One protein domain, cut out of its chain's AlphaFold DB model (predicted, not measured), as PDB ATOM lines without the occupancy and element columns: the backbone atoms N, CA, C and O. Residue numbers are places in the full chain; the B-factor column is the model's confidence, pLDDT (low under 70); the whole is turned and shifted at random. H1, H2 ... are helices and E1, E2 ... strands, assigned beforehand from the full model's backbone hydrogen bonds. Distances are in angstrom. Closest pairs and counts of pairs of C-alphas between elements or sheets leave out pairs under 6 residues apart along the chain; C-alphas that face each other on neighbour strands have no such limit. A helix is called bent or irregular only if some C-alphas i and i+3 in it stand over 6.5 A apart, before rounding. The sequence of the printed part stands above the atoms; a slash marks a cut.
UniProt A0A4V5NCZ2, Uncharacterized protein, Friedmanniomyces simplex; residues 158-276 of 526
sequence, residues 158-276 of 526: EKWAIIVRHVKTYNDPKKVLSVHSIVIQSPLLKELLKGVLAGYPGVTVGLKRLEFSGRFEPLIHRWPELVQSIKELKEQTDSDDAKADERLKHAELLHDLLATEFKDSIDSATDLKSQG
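What this domain is: This is residues 158 to 276 of the 526 residues of an uncharacterized protein of Friedmanniomyces simplex (UniProt A0A4V5NCZ2). What shape is this? A small three-stranded sheet, E1 E2 E3, has the long helix arm H4a over one face; H3 folds back beside H4a, H1 packs on both at steep tilts, and residues 268 to 276 stick out. What makes it up? The printed part has 119 residues, class mixed, with three named strands and four named helices in the order E1 E2 H1 E3 H2 H3 H4. It is compact, radius of gyration of the C-alphas 15.2 A, spanning 49 by 39 by 27 A.

How they stand to each other: How do the strands pair? E1, residues 162 to 168, and E2, residues 177 to 184, form an antiparallel hairpin, with N 165 and O 181 within hydrogen-bond range at 2.9 A. E3, residues 210 to 213, is E2's other antiparallel neighbour, with N 184 and O 210 at 2.8 A. What is on the sheet? H4, residues 242 to 274, is by its hydrogen bonds one helix but bent, C-alphas 261 and 264 being 8.0 A apart; its arms H4a, to 261, and H4b, from 264, stand about perpendicular at 84 degrees. H4a is on the sheet, two layers with a helix on one face, height 10.4 A; the closest C-alphas of H4a and E2 are those of Glu 261 and Val 179, 7.4 A. How do the helices meet? H1, residues 187 to 196, touches H4a through 243 to 251 alone, closest C-alphas Leu 188 and Arg 247, 5.2 A. H3, residues 223 to 236, and H4a form a helical hairpin at a shallow tilt of 29 degrees, closest C-alphas Leu 233 and Leu 248, 6.2 A; H2, residues 217 to 221, is near H4a. Every O i to N i+4 pair is within hydrogen-bond range in H2, H3, H4a and H4b, and 5 of 6 in H1.

Where its parts are: Where are the anchors? E1 begins at C-alpha 162, (-15.565, 11.482, -21.958), and H4b ends at C-alpha 274, (3.928, 37.250, -17.301). How long are the longer elements? H4a measures 29.1 A, E2 20.1 A and H3 20.0 A.

The domain as a whole: Is it continuous? The printed part has no cut, and the link H1 to E3 is long, 13 residues. Where is confidence low? Residues 237 to 240 are under 70.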
ATOM      1  N   GLU A 158     -19.863   3.491 -22.021       83.50
ATOM      2  CA  GLU A 158     -19.304   3.516 -23.391       83.50
ATOM      3  C   GLU A 158     -20.047   4.452 -24.373       83.50
ATOM      4  O   GLU A 158     -19.620   4.630 -25.514       83.50
ATOM      5  N   LYS A 159     -21.175   5.045 -23.957       87.31
ATOM      6  CA  LYS A 159     -21.959   6.002 -24.760       87.31
ATOM      7  C   LYS A 159     -21.511   7.456 -24.557       87.31
ATOM      8  O   LYS A 159     -21.986   8.335 -25.273       87.31
ATOM      9  N   TRP A 160     -20.648   7.731 -23.577       90.25
ATOM     10  CA  TRP A 160     -20.235   9.087 -23.216       90.25
ATOM     11  C   TRP A 160     -18.934   9.479 -23.911       90.25
ATOM     12  O   TRP A 160     -17.953   8.744 -23.895       90.25
ATOM     13  N   ALA A 161     -18.884  10.689 -24.466       89.38
ATOM     14  CA  ALA A 161     -17.700  11.206 -25.152       89.38
ATOM     15  C   ALA A 161     -16.424  11.193 -24.290       89.38
ATOM     16  O   ALA A 161     -15.317  11.008 -24.810       89.38
ATOM     17  N   ILE A 162     -16.601  11.403 -22.982       93.25
ATOM     18  CA  ILE A 162     -15.565  11.482 -21.958       93.25
ATOM     19  C   ILE A 162     -16.091  10.799 -20.688       93.25
ATOM     20  O   ILE A 162     -17.209  11.086 -20.264       93.25
ATOM     21  N   ILE A 163     -15.276   9.952 -20.052       93.12
ATOM     22  CA  ILE A 163     -15.514   9.476 -18.677       93.12
ATOM     23  C   ILE A 163     -14.564  10.210 -17.731       93.12
ATOM     24  O   ILE A 163     -13.362  10.279 -17.986       93.12
ATOM     25  N   VAL A 164     -15.098  10.722 -16.620       93.38
ATOM     26  CA  VAL A 164     -14.346  11.470 -15.603       93.38
ATOM     27  C   VAL A 164     -14.399  10.723 -14.274       93.38
ATOM     28  O   VAL A 164     -15.449  10.639 -13.633       93.38
ATOM     29  N   ARG A 165     -13.260  10.182 -13.834       92.62
ATOM     30  CA  ARG A 165     -13.149   9.507 -12.535       92.62
ATOM     31  C   ARG A 165     -12.722  10.493 -11.462       92.62
ATOM     32  O   ARG A 165     -11.769  11.244 -11.656       92.62
ATOM     33  N   HIS A 166     -13.382  10.435 -10.311       91.50
ATOM     34  CA  HIS A 166     -13.110  11.309  -9.173       91.50
ATOM     35  C   HIS A 166     -12.550  10.515  -7.989       91.50
ATOM     36  O   HIS A 166     -12.990   9.395  -7.725       91.50
ATOM     37  N   VAL A 167     -11.611  11.109  -7.254       91.44
ATOM     38  CA  VAL A 167     -11.040  10.561  -6.015       91.44
ATOM     39  C   VAL A 167     -11.371  11.464  -4.827       91.44
ATOM     40  O   VAL A 167     -11.509  12.680  -4.966       91.44
ATOM     41  N   LYS A 168     -11.524  10.863  -3.641       90.50
ATOM     42  CA  LYS A 168     -11.730  11.602  -2.388       90.50
ATOM     43  C   LYS A 168     -10.497  12.435  -2.074       90.50
ATOM     44  O   LYS A 168      -9.402  11.893  -1.957       90.50
ATOM     45  N   THR A 169     -10.704  13.734  -1.913       85.25
ATOM     46  CA  THR A 169      -9.657  14.669  -1.495       85.25
ATOM     47  C   THR A 169      -9.804  14.917  -0.000       85.25
ATOM     48  O   THR A 169     -10.916  15.049   0.510       85.25
ATOM     49  N   TYR A 170      -8.681  14.926   0.711       84.31
ATOM     50  CA  TYR A 170      -8.613  15.141   2.152       84.31
ATOM     51  C   TYR A 170      -7.724  16.355   2.423       84.31
ATOM     52  O   TYR A 170      -6.740  16.564   1.722       84.31
ATOM     53  N   ASN A 171      -8.063  17.133   3.455       77.12
ATOM     54  CA  ASN A 171      -7.366  18.359   3.878       77.12
ATOM     55  C   ASN A 171      -7.439  19.559   2.903       77.12
ATOM     56  O   ASN A 171      -6.866  20.603   3.204       77.12
ATOM     57  N   ASP A 172      -8.179  19.459   1.796       78.81
ATOM     58  CA  ASP A 172      -8.549  20.604   0.952       78.81
ATOM     59  C   ASP A 172      -9.857  21.244   1.489       78.81
ATOM     60  O   ASP A 172     -10.864  20.543   1.630       78.81
ATOM     61  N   PRO A 173      -9.878  22.552   1.825       83.75
ATOM     62  CA  PRO A 173     -11.072  23.237   2.331       83.75
ATOM     63  C   PRO A 173     -12.071  23.657   1.234       83.75
ATOM     64  O   PRO A 173     -13.192  24.045   1.563       83.75
ATOM     65  N   LYS A 174     -11.683  23.616  -0.050       81.19
ATOM     66  CA  LYS A 174     -12.533  23.885  -1.223       81.19
ATOM     67  C   LYS A 174     -13.137  22.598  -1.808       81.19
ATOM     68  O   LYS A 174     -14.289  22.626  -2.239       81.19
ATOM     69  N   LYS A 175     -12.377  21.493  -1.873       81.94
ATOM     70  CA  LYS A 175     -12.747  20.270  -2.620       81.94
ATOM     71  C   LYS A 175     -12.775  19.000  -1.757       81.94
ATOM     72  O   LYS A 175     -11.775  18.589  -1.185       81.94
ATOM     73  N   VAL A 176     -13.912  18.293  -1.765       87.00
ATOM     74  CA  VAL A 176     -14.051  16.925  -1.201       87.00
ATOM     75  C   VAL A 176     -13.795  15.814  -2.231       87.00
ATOM     76  O   VAL A 176     -13.537  14.661  -1.876       87.00
ATOM     77  N   LEU A 177     -13.856  16.159  -3.517       89.00
ATOM     78  CA  LEU A 177     -13.555  15.306  -4.662       89.00
ATOM     79  C   LEU A 177     -12.667  16.093  -5.630       89.00
ATOM     80  O   LEU A 177     -12.863  17.294  -5.795       89.00
ATOM     81  N   SER A 178     -11.736  15.408  -6.284       87.00
ATOM     82  CA  SER A 178     -10.934  15.939  -7.394       87.00
ATOM     83  C   SER A 178     -10.910  14.934  -8.541       87.00
ATOM     84  O   SER A 178     -11.140  13.737  -8.331       87.00
ATOM     85  N   VAL A 179     -10.664  15.404  -9.764       90.94
ATOM     86  CA  VAL A 179     -10.559  14.524 -10.935       90.94
ATOM     87  C   VAL A 179      -9.244  13.741 -10.883       90.94
ATOM     88  O   VAL A 179      -8.157  14.306 -10.919       90.94
ATOM     89  N   HIS A 180      -9.359  12.416 -10.814       90.94
ATOM     90  CA  HIS A 180      -8.241  11.474 -10.802       90.94
ATOM     91  C   HIS A 180      -7.745  11.168 -12.217       90.94
ATOM     92  O   HIS A 180      -6.541  11.170 -12.488       90.94
ATOM     93  N   SER A 181      -8.682  10.861 -13.119       93.50
ATOM     94  CA  SER A 181      -8.376  10.562 -14.513       93.50
ATOM     95  C   SER A 181      -9.550  10.809 -15.457       93.50
ATOM     96  O   SER A 181     -10.719  10.715 -15.075       93.50
ATOM     97  N   ILE A 182      -9.212  11.141 -16.702       94.06
ATOM     98  CA  ILE A 182     -10.131  11.482 -17.791       94.06
ATOM     99  C   ILE A 182      -9.879  10.496 -18.933       94.06
ATOM    100  O   ILE A 182      -8.769  10.430 -19.462       94.06
ATOM    101  N   VAL A 183     -10.905   9.743 -19.331       93.56
ATOM    102  CA  VAL A 183     -10.852   8.803 -20.459       93.56
ATOM    103  C   VAL A 183     -11.569   9.423 -21.653       93.56
ATOM    104  O   VAL A 183     -12.778   9.642 -21.608       93.56
ATOM    105  N   ILE A 184     -10.838   9.679 -22.737       94.12
ATOM    106  CA  ILE A 184     -11.397  10.195 -23.989       94.12
ATOM    107  C   ILE A 184     -11.886   9.018 -24.835       94.12
ATOM    108  O   ILE A 184     -11.086   8.205 -25.313       94.12
ATOM    109  N   GLN A 185     -13.200   8.939 -25.046       90.12
ATOM    110  CA  GLN A 185     -13.822   7.911 -25.884       90.12
ATOM    111  C   GLN A 185     -14.162   8.439 -27.282       90.12
ATOM    112  O   GLN A 185     -13.873   7.755 -28.265       90.12
ATOM    113  N   SER A 186     -14.693   9.667 -27.379       92.75
ATOM    114  CA  SER A 186     -15.147  10.288 -28.634       92.75
ATOM    115  C   SER A 186     -14.062  10.282 -29.729       92.75
ATOM    116  O   SER A 186     -13.019  10.926 -29.558       92.75
ATOM    117  N   PRO A 187     -14.283   9.607 -30.877       92.31
ATOM    118  CA  PRO A 187     -13.322   9.587 -31.981       92.31
ATOM    119  C   PRO A 187     -13.063  10.975 -32.577       92.31
ATOM    120  O   PRO A 187     -11.927  11.286 -32.923       92.31
ATOM    121  N   LEU A 188     -14.096  11.825 -32.634       91.88
ATOM    122  CA  LEU A 188     -14.007  13.208 -33.117       91.88
ATOM    123  C   LEU A 188     -13.100  14.065 -32.220       91.88
ATOM    124  O   LEU A 188     -12.313  14.873 -32.709       91.88
ATOM    125  N   LEU A 189     -13.162  13.850 -30.901       92.62
ATOM    126  CA  LEU A 189     -12.289  14.533 -29.948       92.62
ATOM    127  C   LEU A 189     -10.845  14.009 -30.017       92.62
ATOM    128  O   LEU A 189      -9.906  14.794 -29.914       92.62
ATOM    129  N   LYS A 190     -10.641  12.707 -30.261       94.00
ATOM    130  CA  LYS A 190      -9.299  12.153 -30.528       94.00
ATOM    131  C   LYS A 190      -8.690  12.684 -31.825       94.00
ATOM    132  O   LYS A 190      -7.481  12.887 -31.877       94.00
ATOM    133  N   GLU A 191      -9.495  12.916 -32.859       92.19
ATOM    134  CA  GLU A 191      -9.035  13.541 -34.103       92.19
ATOM    135  C   GLU A 191      -8.518  14.965 -33.848       92.19
ATOM    136  O   GLU A 191      -7.401  15.281 -34.254       92.19
ATOM    137  N   LEU A 192      -9.262  15.779 -33.090       92.81
ATOM    138  CA  LEU A 192      -8.826  17.118 -32.676       92.81
ATOM    139  C   LEU A 192      -7.548  17.070 -31.820       92.81
ATOM    140  O   LEU A 192      -6.560  17.744 -32.114       92.81
ATOM    141  N   LEU A 193      -7.532  16.216 -30.789       94.62
ATOM    142  CA  LEU A 193      -6.386  16.064 -29.888       94.62
ATOM    143  C   LEU A 193      -5.127  15.544 -30.596       94.62
ATOM    144  O   LEU A 193      -4.025  15.793 -30.117       94.62
ATOM    145  N   LYS A 194      -5.252  14.866 -31.747       93.88
ATOM    146  CA  LYS A 194      -4.107  14.437 -32.564       93.88
ATOM    147  C   LYS A 194      -3.347  15.630 -33.162       93.88
ATOM    148  O   LYS A 194      -2.145  15.509 -33.382       93.88
ATOM    149  N   GLY A 195      -4.027  16.752 -33.409       92.06
ATOM    150  CA  GLY A 195      -3.400  18.029 -33.758       92.06
ATOM    151  C   GLY A 195      -2.832  18.734 -32.524       92.06
ATOM    152  O   GLY A 195      -1.633  18.985 -32.460       92.06
ATOM    153  N   VAL A 196      -3.675  18.974 -31.513       94.19
ATOM    154  CA  VAL A 196      -3.318  19.706 -30.277       94.19
ATOM    155  C   VAL A 196      -2.113  19.093 -29.547       94.19
ATOM    156  O   VAL A 196      -1.240  19.812 -29.070       94.19
ATOM    157  N   LEU A 197      -2.043  17.761 -29.466       93.62
ATOM    158  CA  LEU A 197      -0.988  17.020 -28.762       93.62
ATOM    159  C   LEU A 197       0.089  16.473 -29.717       93.62
ATOM    160  O   LEU A 197       0.847  15.572 -29.348       93.62
ATOM    161  N   ALA A 198       0.172  16.995 -30.948       90.81
ATOM    162  CA  ALA A 198       1.177  16.581 -31.920       90.81
ATOM    163  C   ALA A 198       2.602  16.763 -31.363       90.81
ATOM    164  O   ALA A 198       2.964  17.817 -30.838       90.81
ATOM    165  N   GLY A 199       3.410  15.705 -31.467       85.50
ATOM    166  CA  GLY A 199       4.795  15.698 -30.997       85.50
ATOM    167  C   GLY A 199       4.980  15.770 -29.476       85.50
ATOM    168  O   GLY A 199       6.114  15.937 -29.042       85.50
ATOM    169  N   TYR A 200       3.924  15.654 -28.657       89.88
ATOM    170  CA  TYR A 200       4.072  15.657 -27.197       89.88
ATOM    171  C   TYR A 200       4.637  14.304 -26.695       89.88
ATOM    172  O   TYR A 200       3.985  13.271 -26.890       89.88
ATOM    173  N   PRO A 201       5.811  14.269 -26.028       85.44
ATOM    174  CA  PRO A 201       6.430  13.033 -25.538       85.44
ATOM    175  C   PRO A 201       5.519  12.191 -24.632       85.44
ATOM    176  O   PRO A 201       4.842  12.705 -23.744       85.44
ATOM    177  N   GLY A 202       5.512  10.872 -24.850       82.25
ATOM    178  CA  GLY A 202       4.740   9.909 -24.052       82.25
ATOM    179  C   GLY A 202       3.229   9.855 -24.331       82.25
ATOM    180  O   GLY A 202       2.542   9.044 -23.712       82.25
ATOM    181  N   VAL A 203       2.686  10.664 -25.254       87.06
ATOM    182  CA  VAL A 203       1.237  10.713 -25.537       87.06
ATOM    183  C   VAL A 203       0.895  10.150 -26.917       87.06
ATOM    184  O   VAL A 203       1.110  10.783 -27.947       87.06
ATOM    185  N   THR A 204       0.245   8.984 -26.936       88.19
ATOM    186  CA  THR A 204      -0.236   8.338 -28.170       88.19
ATOM    187  C   THR A 204      -1.757   8.472 -28.295       88.19
ATOM    188  O   THR A 204      -2.517   7.587 -27.907       88.19
ATOM    189  N   VAL A 205      -2.222   9.581 -28.880       87.38
ATOM    190  CA  VAL A 205      -3.663   9.902 -29.031       87.38
ATOM    191  C   VAL A 205      -4.450   8.818 -29.794       87.38
ATOM    192  O   VAL A 205      -5.633   8.602 -29.540       87.38
ATOM    193  N   GLY A 206      -3.786   8.090 -30.699       83.12
ATOM    194  CA  GLY A 206      -4.382   7.013 -31.501       83.12
ATOM    195  C   GLY A 206      -4.745   5.727 -30.741       83.12
ATOM    196  O   GLY A 206      -5.262   4.796 -31.357       83.12
ATOM    197  N   LEU A 207      -4.487   5.634 -29.432       86.12
ATOM    198  CA  LEU A 207      -4.843   4.459 -28.633       86.12
ATOM    199  C   LEU A 207      -6.368   4.240 -28.574       86.12
ATOM    200  O   LEU A 207      -7.154   5.179 -28.398       86.12
ATOM    201  N   LYS A 208      -6.802   2.966 -28.635       84.94
ATOM    202  CA  LYS A 208      -8.221   2.579 -28.465       84.94
ATOM    203  C   LYS A 208      -8.800   3.183 -27.183       84.94
ATOM    204  O   LYS A 208      -9.900   3.730 -27.200       84.94
ATOM    205  N   ARG A 209      -8.025   3.144 -26.100       84.88
ATOM    206  CA  ARG A 209      -8.349   3.723 -24.801       84.88
ATOM    207  C   ARG A 209      -7.310   4.801 -24.488       84.88
ATOM    208  O   ARG A 209      -6.157   4.470 -24.242       84.88
ATOM    209  N   LEU A 210      -7.715   6.067 -24.573       92.38
ATOM    210  CA  LEU A 210      -6.872   7.224 -24.272       92.38
ATOM    211  C   LEU A 210      -7.276   7.738 -22.889       92.38
ATOM    212  O   LEU A 210      -8.398   8.211 -22.729       92.38
ATOM    213  N   GLU A 211      -6.396   7.602 -21.903       92.94
ATOM    214  CA  GLU A 211      -6.615   8.080 -20.536       92.94
ATOM    215  C   GLU A 211      -5.498   9.051 -20.146       92.94
ATOM    216  O   GLU A 211      -4.325   8.788 -20.404       92.94
ATOM    217  N   PHE A 212      -5.878  10.159 -19.516       92.44
ATOM    218  CA  PHE A 212      -4.978  11.102 -18.859       92.44
ATOM    219  C   PHE A 212      -5.225  11.053 -17.347       92.44
ATOM    220  O   PHE A 212      -6.361  10.849 -16.919       92.44
ATOM    221  N   SER A 213      -4.186  11.251 -16.540       89.50
ATOM    222  CA  SER A 213      -4.249  11.190 -15.074       89.50
ATOM    223  C   SER A 213      -3.283  12.188 -14.421       89.50
ATOM    224  O   SER A 213      -2.501  12.866 -15.100       89.50
ATOM    225  N   GLY A 214      -3.334  12.298 -13.091       86.44
ATOM    226  CA  GLY A 214      -2.413  13.137 -12.322       86.44
ATOM    227  C   GLY A 214      -2.677  14.629 -12.534       86.44
ATOM    228  O   GLY A 214      -3.765  15.106 -12.235       86.44
ATOM    229  N   ARG A 215      -1.684  15.376 -13.034       85.31
ATOM    230  CA  ARG A 215      -1.816  16.821 -13.316       85.31
ATOM    231  C   ARG A 215      -2.335  17.157 -14.717       85.31
ATOM    232  O   ARG A 215      -2.454  18.332 -15.030       85.31
ATOM    233  N   PHE A 216      -2.612  16.167 -15.573       90.62
ATOM    234  CA  PHE A 216      -3.069  16.406 -16.957       90.62
ATOM    235  C   PHE A 216      -2.100  17.276 -17.783       90.62
ATOM    236  O   PHE A 216      -2.503  17.976 -18.713       90.62
ATOM    237  N   GLU A 217      -0.803  17.188 -17.466       91.31
ATOM    238  CA  GLU A 217       0.266  18.055 -17.981       91.31
ATOM    239  C   GLU A 217       0.256  18.221 -19.517       91.31
ATOM    240  O   GLU A 217       0.364  19.359 -19.963       91.31
ATOM    241  N   PRO A 218       0.011  17.186 -20.356       92.50
ATOM    242  CA  PRO A 218      -0.073  17.369 -21.809       92.50
ATOM    243  C   PRO A 218      -1.192  18.314 -22.262       92.50
ATOM    244  O   PRO A 218      -0.991  19.108 -23.177       92.50
ATOM    245  N   LEU A 219      -2.363  18.243 -21.619       92.19
ATOM    246  CA  LEU A 219      -3.540  19.052 -21.956       92.19
ATOM    247  C   LEU A 219      -3.393  20.497 -21.463       92.19
ATOM    248  O   LEU A 219      -3.887  21.415 -22.109       92.19
ATOM    249  N   ILE A 220      -2.686  20.700 -20.347       91.19
ATOM    250  CA  ILE A 220      -2.429  22.029 -19.777       91.19
ATOM    251  C   ILE A 220      -1.251  22.720 -20.482       91.19
ATOM    252  O   ILE A 220      -1.308  23.916 -20.756       91.19
ATOM    253  N   HIS A 221      -0.205  21.981 -20.858       91.44
ATOM    254  CA  HIS A 221       0.897  22.514 -21.663       91.44
ATOM    255  C   HIS A 221       0.471  22.868 -23.094       91.44
ATOM    256  O   HIS A 221       1.046  23.780 -23.678       91.44
ATOM    257  N   ARG A 222      -0.535  22.173 -23.645       92.31
ATOM    258  CA  ARG A 222      -1.164  22.481 -24.942       92.31
ATOM    259  C   ARG A 222      -2.501  23.223 -24.799       92.31
ATOM    260  O   ARG A 222      -3.360  23.140 -25.677       92.31
ATOM    261  N   TRP A 223      -2.703  23.931 -23.685       91.38
ATOM    262  CA  TRP A 223      -3.930  24.692 -23.432       91.38
ATOM    263  C   TRP A 223      -4.177  25.808 -24.469       91.38
ATOM    264  O   TRP A 223      -5.300  25.884 -24.971       91.38
ATOM    265  N   PRO A 224      -3.178  26.627 -24.873       90.44
ATOM    266  CA  PRO A 224      -3.367  27.616 -25.938       90.44
ATOM    267  C   PRO A 224      -3.781  26.982 -27.271       90.44
ATOM    268  O   PRO A 224      -4.700  27.467 -27.927       90.44
ATOM    269  N   GLU A 225      -3.151  25.869 -27.651       93.50
ATOM    270  CA  GLU A 225      -3.441  25.135 -28.882       93.50
ATOM    271  C   GLU A 225      -4.828  24.480 -28.848       93.50
ATOM    272  O   GLU A 225      -5.521  24.472 -29.866       93.50
ATOM    273  N   LEU A 226      -5.274  23.985 -27.687       93.44
ATOM    274  CA  LEU A 226      -6.632  23.474 -27.490       93.44
ATOM    275  C   LEU A 226      -7.675  24.587 -27.663       93.44
ATOM    276  O   LEU A 226      -8.625  24.420 -28.428       93.44
ATOM    277  N   VAL A 227      -7.482  25.730 -26.997       93.25
ATOM    278  CA  VAL A 227      -8.382  26.893 -27.089       93.25
ATOM    279  C   VAL A 227      -8.437  27.443 -28.517       93.25
ATOM    280  O   VAL A 227      -9.528  27.704 -29.029       93.25
ATOM    281  N   GLN A 228      -7.292  27.557 -29.195       94.25
ATOM    282  CA  GLN A 228      -7.229  27.996 -30.590       94.25
ATOM    283  C   GLN A 228      -7.921  26.995 -31.531       94.25
ATOM    284  O   GLN A 228      -8.721  27.409 -32.366       94.25
ATOM    285  N   SER A 229      -7.711  25.688 -31.350       93.25
ATOM    286  CA  SER A 229      -8.372  24.661 -32.172       93.25
ATOM    287  C   SER A 229      -9.896  24.642 -31.969       93.25
ATOM    288  O   SER A 229     -10.649  24.436 -32.917       93.25
ATOM    289  N   ILE A 230     -10.378  24.900 -30.745       93.06
ATOM    290  CA  ILE A 230     -11.815  25.062 -30.454       93.06
ATOM    291  C   ILE A 230     -12.367  26.328 -31.121       93.06
ATOM    292  O   ILE A 230     -13.469  26.297 -31.670       93.06
ATOM    293  N   LYS A 231     -11.614  27.434 -31.112       93.31
ATOM    294  CA  LYS A 231     -11.993  28.674 -31.805       93.31
ATOM    295  C   LYS A 231     -12.095  28.465 -33.321       93.31
ATOM    296  O   LYS A 231     -13.093  28.862 -33.912       93.31
ATOM    297  N   GLU A 232     -11.115  27.802 -33.928       91.19
ATOM    298  CA  GLU A 232     -11.122  27.482 -35.361       91.19
ATOM    299  C   GLU A 232     -12.286  26.560 -35.744       91.19
ATOM    300  O   GLU A 232     -12.917  26.782 -36.774       91.19
ATOM    301  N   LEU A 233     -12.640  25.580 -34.898       88.69
ATOM    302  CA  LEU A 233     -13.855  24.781 -35.091       88.69
ATOM    303  C   LEU A 233     -15.115  25.655 -35.079       88.69
ATOM    304  O   LEU A 233     -15.940  25.516 -35.979       88.69
ATOM    305  N   LYS A 234     -15.260  26.583 -34.121       88.62
ATOM    306  CA  LYS A 234     -16.406  27.517 -34.070       88.62
ATOM    307  C   LYS A 234     -16.517  28.345 -35.349       88.62
ATOM    308  O   LYS A 234     -17.595  28.420 -35.924       88.62
ATOM    309  N   GLU A 235     -15.401  28.887 -35.831       86.88
ATOM    310  CA  GLU A 235     -15.330  29.673 -37.074       86.88
ATOM    311  C   GLU A 235     -15.595  28.831 -38.347       86.88
ATOM    312  O   GLU A 235     -15.910  29.388 -39.394       86.88
ATOM    313  N   GLN A 236     -15.527  27.496 -38.263       78.94
ATOM    314  CA  GLN A 236     -15.880  26.552 -39.339       78.94
ATOM    315  C   GLN A 236     -17.303  25.963 -39.207       78.94
ATOM    316  O   GLN A 236     -17.775  25.285 -40.122       78.94
ATOM    317  N   THR A 237     -17.998  26.213 -38.090       64.56
ATOM    318  CA  THR A 237     -19.323  25.630 -37.788       64.56
ATOM    319  C   THR A 237     -20.473  26.341 -38.528       64.56
ATOM    320  O   THR A 237     -21.593  25.845 -38.542       64.56
ATOM    321  N   ASP A 238     -20.203  27.421 -39.272       59.16
ATOM    322  CA  ASP A 238     -21.135  28.035 -40.246       59.16
ATOM    323  C   ASP A 238     -21.363  27.157 -41.513       59.16
ATOM    324  O   ASP A 238     -21.641  27.656 -42.606       59.16
ATOM    325  N   SER A 239     -21.222  25.831 -41.400       58.12
ATOM    326  CA  SER A 239     -21.417  24.855 -42.476       58.12
ATOM    327  C   SER A 239     -22.246  23.658 -41.997       58.12
ATOM    328  O   SER A 239     -22.100  23.218 -40.862       58.12
ATOM    329  N   ASP A 240     -23.100  23.101 -42.867       62.94
ATOM    330  CA  ASP A 240     -24.091  22.051 -42.539       62.94
ATOM    331  C   ASP A 240     -23.500  20.665 -42.133       62.94
ATOM    332  O   ASP A 240     -24.200  19.647 -42.174       62.94
ATOM    333  N   ASP A 241     -22.219  20.565 -41.748       77.88
ATOM    334  CA  ASP A 241     -21.630  19.311 -41.260       77.88
ATOM    335  C   ASP A 241     -21.942  19.078 -39.774       77.88
ATOM    336  O   ASP A 241     -21.204  19.485 -38.874       77.88
ATOM    337  N   ALA A 242     -22.995  18.298 -39.520       80.31
ATOM    338  CA  ALA A 242     -23.384  17.846 -38.184       80.31
ATOM    339  C   ALA A 242     -22.245  17.170 -37.377       80.31
ATOM    340  O   ALA A 242     -22.323  17.115 -36.149       80.31
ATOM    341  N   LYS A 243     -21.175  16.674 -38.023       81.44
ATOM    342  CA  LYS A 243     -19.990  16.132 -37.331       81.44
ATOM    343  C   LYS A 243     -19.039  17.217 -36.834       81.44
ATOM    344  O   LYS A 243     -18.364  16.992 -35.833       81.44
ATOM    345  N   ALA A 244     -18.962  18.368 -37.503       80.44
ATOM    346  CA  ALA A 244     -18.223  19.526 -37.002       80.44
ATOM    347  C   ALA A 244     -18.903  20.060 -35.732       80.44
ATOM    348  O   ALA A 244     -18.246  20.194 -34.701       80.44
ATOM    349  N   ASP A 245     -20.228  20.195 -35.788       85.00
ATOM    350  CA  ASP A 245     -21.139  20.477 -34.673       85.00
ATOM    351  C   ASP A 245     -20.892  19.567 -33.452       85.00
ATOM    352  O   ASP A 245     -20.744  20.025 -32.318       85.00
ATOM    353  N   GLU A 246     -20.848  18.251 -33.676       89.81
ATOM    354  CA  GLU A 246     -20.632  17.244 -32.633       89.81
ATOM    355  C   GLU A 246     -19.186  17.255 -32.101       89.81
ATOM    356  O   GLU A 246     -18.958  17.162 -30.892       89.81
ATOM    357  N   ARG A 247     -18.192  17.423 -32.981       90.25
ATOM    358  CA  ARG A 247     -16.771  17.559 -32.619       90.25
ATOM    359  C   ARG A 247     -16.528  18.795 -31.753       90.25
ATOM    360  O   ARG A 247     -15.792  18.697 -30.773       90.25
ATOM    361  N   LEU A 248     -17.175  19.916 -32.077       91.44
ATOM    362  CA  LEU A 248     -17.128  21.148 -31.294       91.44
ATOM    363  C   LEU A 248     -17.694  20.929 -29.886       91.44
ATOM    364  O   LEU A 248     -16.978  21.155 -28.915       91.44
ATOM    365  N   LYS A 249     -18.919  20.401 -29.766       92.94
ATOM    366  CA  LYS A 249     -19.575  20.148 -28.465       92.94
ATOM    367  C   LYS A 249     -18.745  19.224 -27.566       92.94
ATOM    368  O   LYS A 249     -18.651  19.443 -26.360       92.94
ATOM    369  N   HIS A 250     -18.092  18.215 -28.145       94.19
ATOM    370  CA  HIS A 250     -17.168  17.344 -27.414       94.19
ATOM    371  C   HIS A 250     -15.881  18.054 -26.961       94.19
ATOM    372  O   HIS A 250     -15.365  17.745 -25.887       94.19
ATOM    373  N   ALA A 251     -15.364  18.995 -27.751       93.56
ATOM    374  CA  ALA A 251     -14.173  19.766 -27.406       93.56
ATOM    375  C   ALA A 251     -14.457  20.851 -26.353       93.56
ATOM    376  O   ALA A 251     -13.658  21.024 -25.434       93.56
ATOM    377  N   GLU A 252     -15.618  21.511 -26.421       94.19
ATOM    378  CA  GLU A 252     -16.109  22.417 -25.374       94.19
ATOM    379  C   GLU A 252     -16.282  21.683 -24.039       94.19
ATOM    380  O   GLU A 252     -15.799  22.159 -23.017       94.19
ATOM    381  N   LEU A 253     -16.858  20.474 -24.041       94.75
ATOM    382  CA  LEU A 253     -17.019  19.673 -22.822       94.75
ATOM    383  C   LEU A 253     -15.669  19.284 -22.184       94.75
ATOM    384  O   LEU A 253     -15.559  19.264 -20.957       94.75
ATOM    385  N   LEU A 254     -14.625  19.025 -22.984       93.69
ATOM    386  CA  LEU A 254     -13.262  18.828 -22.466       93.69
ATOM    387  C   LEU A 254     -12.665  20.128 -21.904       93.69
ATOM    388  O   LEU A 254     -12.063  20.106 -20.832       93.69
ATOM    389  N   HIS A 255     -12.824  21.244 -22.618       92.88
ATOM    390  CA  HIS A 255     -12.352  22.557 -22.182       92.88
ATOM    391  C   HIS A 255     -12.989  22.966 -20.850       92.88
ATOM    392  O   HIS A 255     -12.270  23.289 -19.910       92.88
ATOM    393  N   ASP A 256     -14.312  22.892 -20.728       92.38
ATOM    394  CA  ASP A 256     -15.035  23.360 -19.543       92.38
ATOM    395  C   ASP A 256     -14.750  22.483 -18.314       92.38
ATOM    396  O   ASP A 256     -14.637  22.998 -17.198       92.38
ATOM    397  N   LEU A 257     -14.534  21.177 -18.510       91.38
ATOM    398  CA  LEU A 257     -14.045  20.263 -17.475       91.38
ATOM    399  C   LEU A 257     -12.649  20.667 -16.970       91.38
ATOM    400  O   LEU A 257     -12.439  20.805 -15.764       91.38
ATOM    401  N   LEU A 258     -11.699  20.876 -17.886       89.88
ATOM    402  CA  LEU A 258     -10.326  21.261 -17.544       89.88
ATOM    403  C   LEU A 258     -10.265  22.660 -16.915       89.88
ATOM    404  O   LEU A 258      -9.539  22.861 -15.944       89.88
ATOM    405  N   ALA A 259     -11.060  23.610 -17.410       88.75
ATOM    406  CA  ALA A 259     -11.182  24.942 -16.831       88.75
ATOM    407  C   ALA A 259     -11.779  24.883 -15.414       88.75
ATOM    408  O   ALA A 259     -11.257  25.524 -14.508       88.75
ATOM    409  N   THR A 260     -12.820  24.078 -15.185       86.31
ATOM    410  CA  THR A 260     -13.433  23.933 -13.850       86.31
ATOM    411  C   THR A 260     -12.447  23.373 -12.820       86.31
ATOM    412  O   THR A 260     -12.429  23.824 -11.675       86.31
ATOM    413  N   GLU A 261     -11.597  22.419 -13.211       83.31
ATOM    414  CA  GLU A 261     -10.645  21.803 -12.284       83.31
ATOM    415  C   GLU A 261      -9.337  22.583 -12.106       83.31
ATOM    416  O   GLU A 261      -8.850  22.662 -10.974       83.31
ATOM    417  N   PHE A 262      -8.784  23.152 -13.185       84.19
ATOM    418  CA  PHE A 262      -7.400  23.646 -13.237       84.19
ATOM    419  C   PHE A 262      -7.251  25.151 -13.482       84.19
ATOM    420  O   PHE A 262      -6.118  25.631 -13.483       84.19
ATOM    421  N   LYS A 263      -8.340  25.920 -13.645       84.00
ATOM    422  CA  LYS A 263      -8.255  27.371 -13.896       84.00
ATOM    423  C   LYS A 263      -7.404  28.117 -12.865       84.00
ATOM    424  O   LYS A 263      -6.500  28.832 -13.277       84.00
ATOM    425  N   ASP A 264      -7.621  27.904 -11.562       85.06
ATOM    426  CA  ASP A 264      -6.816  28.538 -10.499       85.06
ATOM    427  C   ASP A 264      -5.300  28.335 -10.743       85.06
ATOM    428  O   ASP A 264      -4.509  29.260 -10.562       85.06
ATOM    429  N   SER A 265      -4.888  27.146 -11.202       84.69
ATOM    430  CA  SER A 265      -3.489  26.803 -11.501       84.69
ATOM    431  C   SER A 265      -2.994  27.356 -12.844       84.69
ATOM    432  O   SER A 265      -1.842  27.776 -12.937       84.69
ATOM    433  N   ILE A 266      -3.839  27.366 -13.880       85.31
ATOM    434  CA  ILE A 266      -3.514  27.891 -15.220       85.31
ATOM    435  C   ILE A 266      -3.370  29.415 -15.179       85.31
ATOM    436  O   ILE A 266      -2.394  29.949 -15.709       85.31
ATOM    437  N   ASP A 267      -4.294  30.103 -14.508       89.31
ATOM    438  CA  ASP A 267      -4.268  31.553 -14.326       89.31
ATOM    439  C   ASP A 267      -3.045  31.948 -13.479       89.31
ATOM    440  O   ASP A 267      -2.274  32.814 -13.892       89.31
ATOM    441  N   SER A 268      -2.778  31.245 -12.366       90.88
ATOM    442  CA  SER A 268      -1.587  31.485 -11.525       90.88
ATOM    443  C   SER A 268      -0.273  31.244 -12.275       90.88
ATOM    444  O   SER A 268       0.654  32.046 -12.180       90.88
ATOM    445  N   ALA A 269      -0.172  30.164 -13.056       90.00
ATOM    446  CA  ALA A 269       1.010  29.884 -13.871       90.00
ATOM    447  C   ALA A 269       1.228  30.939 -14.967       90.00
ATOM    448  O   ALA A 269       2.368  31.317 -15.248       90.00
ATOM    449  N   THR A 270       0.143  31.411 -15.584       91.12
ATOM    450  CA  THR A 270       0.169  32.452 -16.620       91.12
ATOM    451  C   THR A 270       0.590  33.802 -16.042       91.12
ATOM    452  O   THR A 270       1.464  34.453 -16.615       91.12
ATOM    453  N   ASP A 271       0.045  34.196 -14.886       95.19
ATOM    454  CA  ASP A 271       0.432  35.427 -14.190       95.19
ATOM    455  C   ASP A 271       1.916  35.405 -13.799       95.19
ATOM    456  O   ASP A 271       2.671  36.280 -14.227       95.19
ATOM    457  N   LEU A 272       2.374  34.348 -13.113       95.31
ATOM    458  CA  LEU A 272       3.780  34.164 -12.731       95.31
ATOM    459  C   LEU A 272       4.727  34.316 -13.937       95.31
ATOM    460  O   LEU A 272       5.661  35.123 -13.891       95.31
ATOM    461  N   LYS A 273       4.438  33.614 -15.045       93.25
ATOM    462  CA  LYS A 273       5.189  33.735 -16.308       93.25
ATOM    463  C   LYS A 273       5.189  35.167 -16.848       93.25
ATOM    464  O   LYS A 273       6.246  35.640 -17.264       93.25
ATOM    465  N   SER A 274       4.047  35.862 -16.823       94.12
ATOM    466  CA  SER A 274       3.928  37.250 -17.301       94.12
ATOM    467  C   SER A 274       4.785  38.232 -16.493       94.12
ATOM    468  O   SER A 274       5.356  39.161 -17.059       94.12
ATOM    469  N   GLN A 275       4.944  37.976 -15.190       96.25
ATOM    470  CA  GLN A 275       5.800  38.747 -14.286       96.25
ATOM    471  C   GLN A 275       7.276  38.290 -14.310       96.25
ATOM    472  O   GLN A 275       8.096  38.797 -13.543       96.25
ATOM    473  N   GLY A 276       7.645  37.325 -15.164       95.62
ATOM    474  CA  GLY A 276       9.014  36.808 -15.288       95.62
ATOM    475  C   GLY A 276       9.510  36.002 -14.079       95.62
ATOM    476  O   GLY A 276      10.719  35.795 -13.929       95.62
TER     477      GLY A 276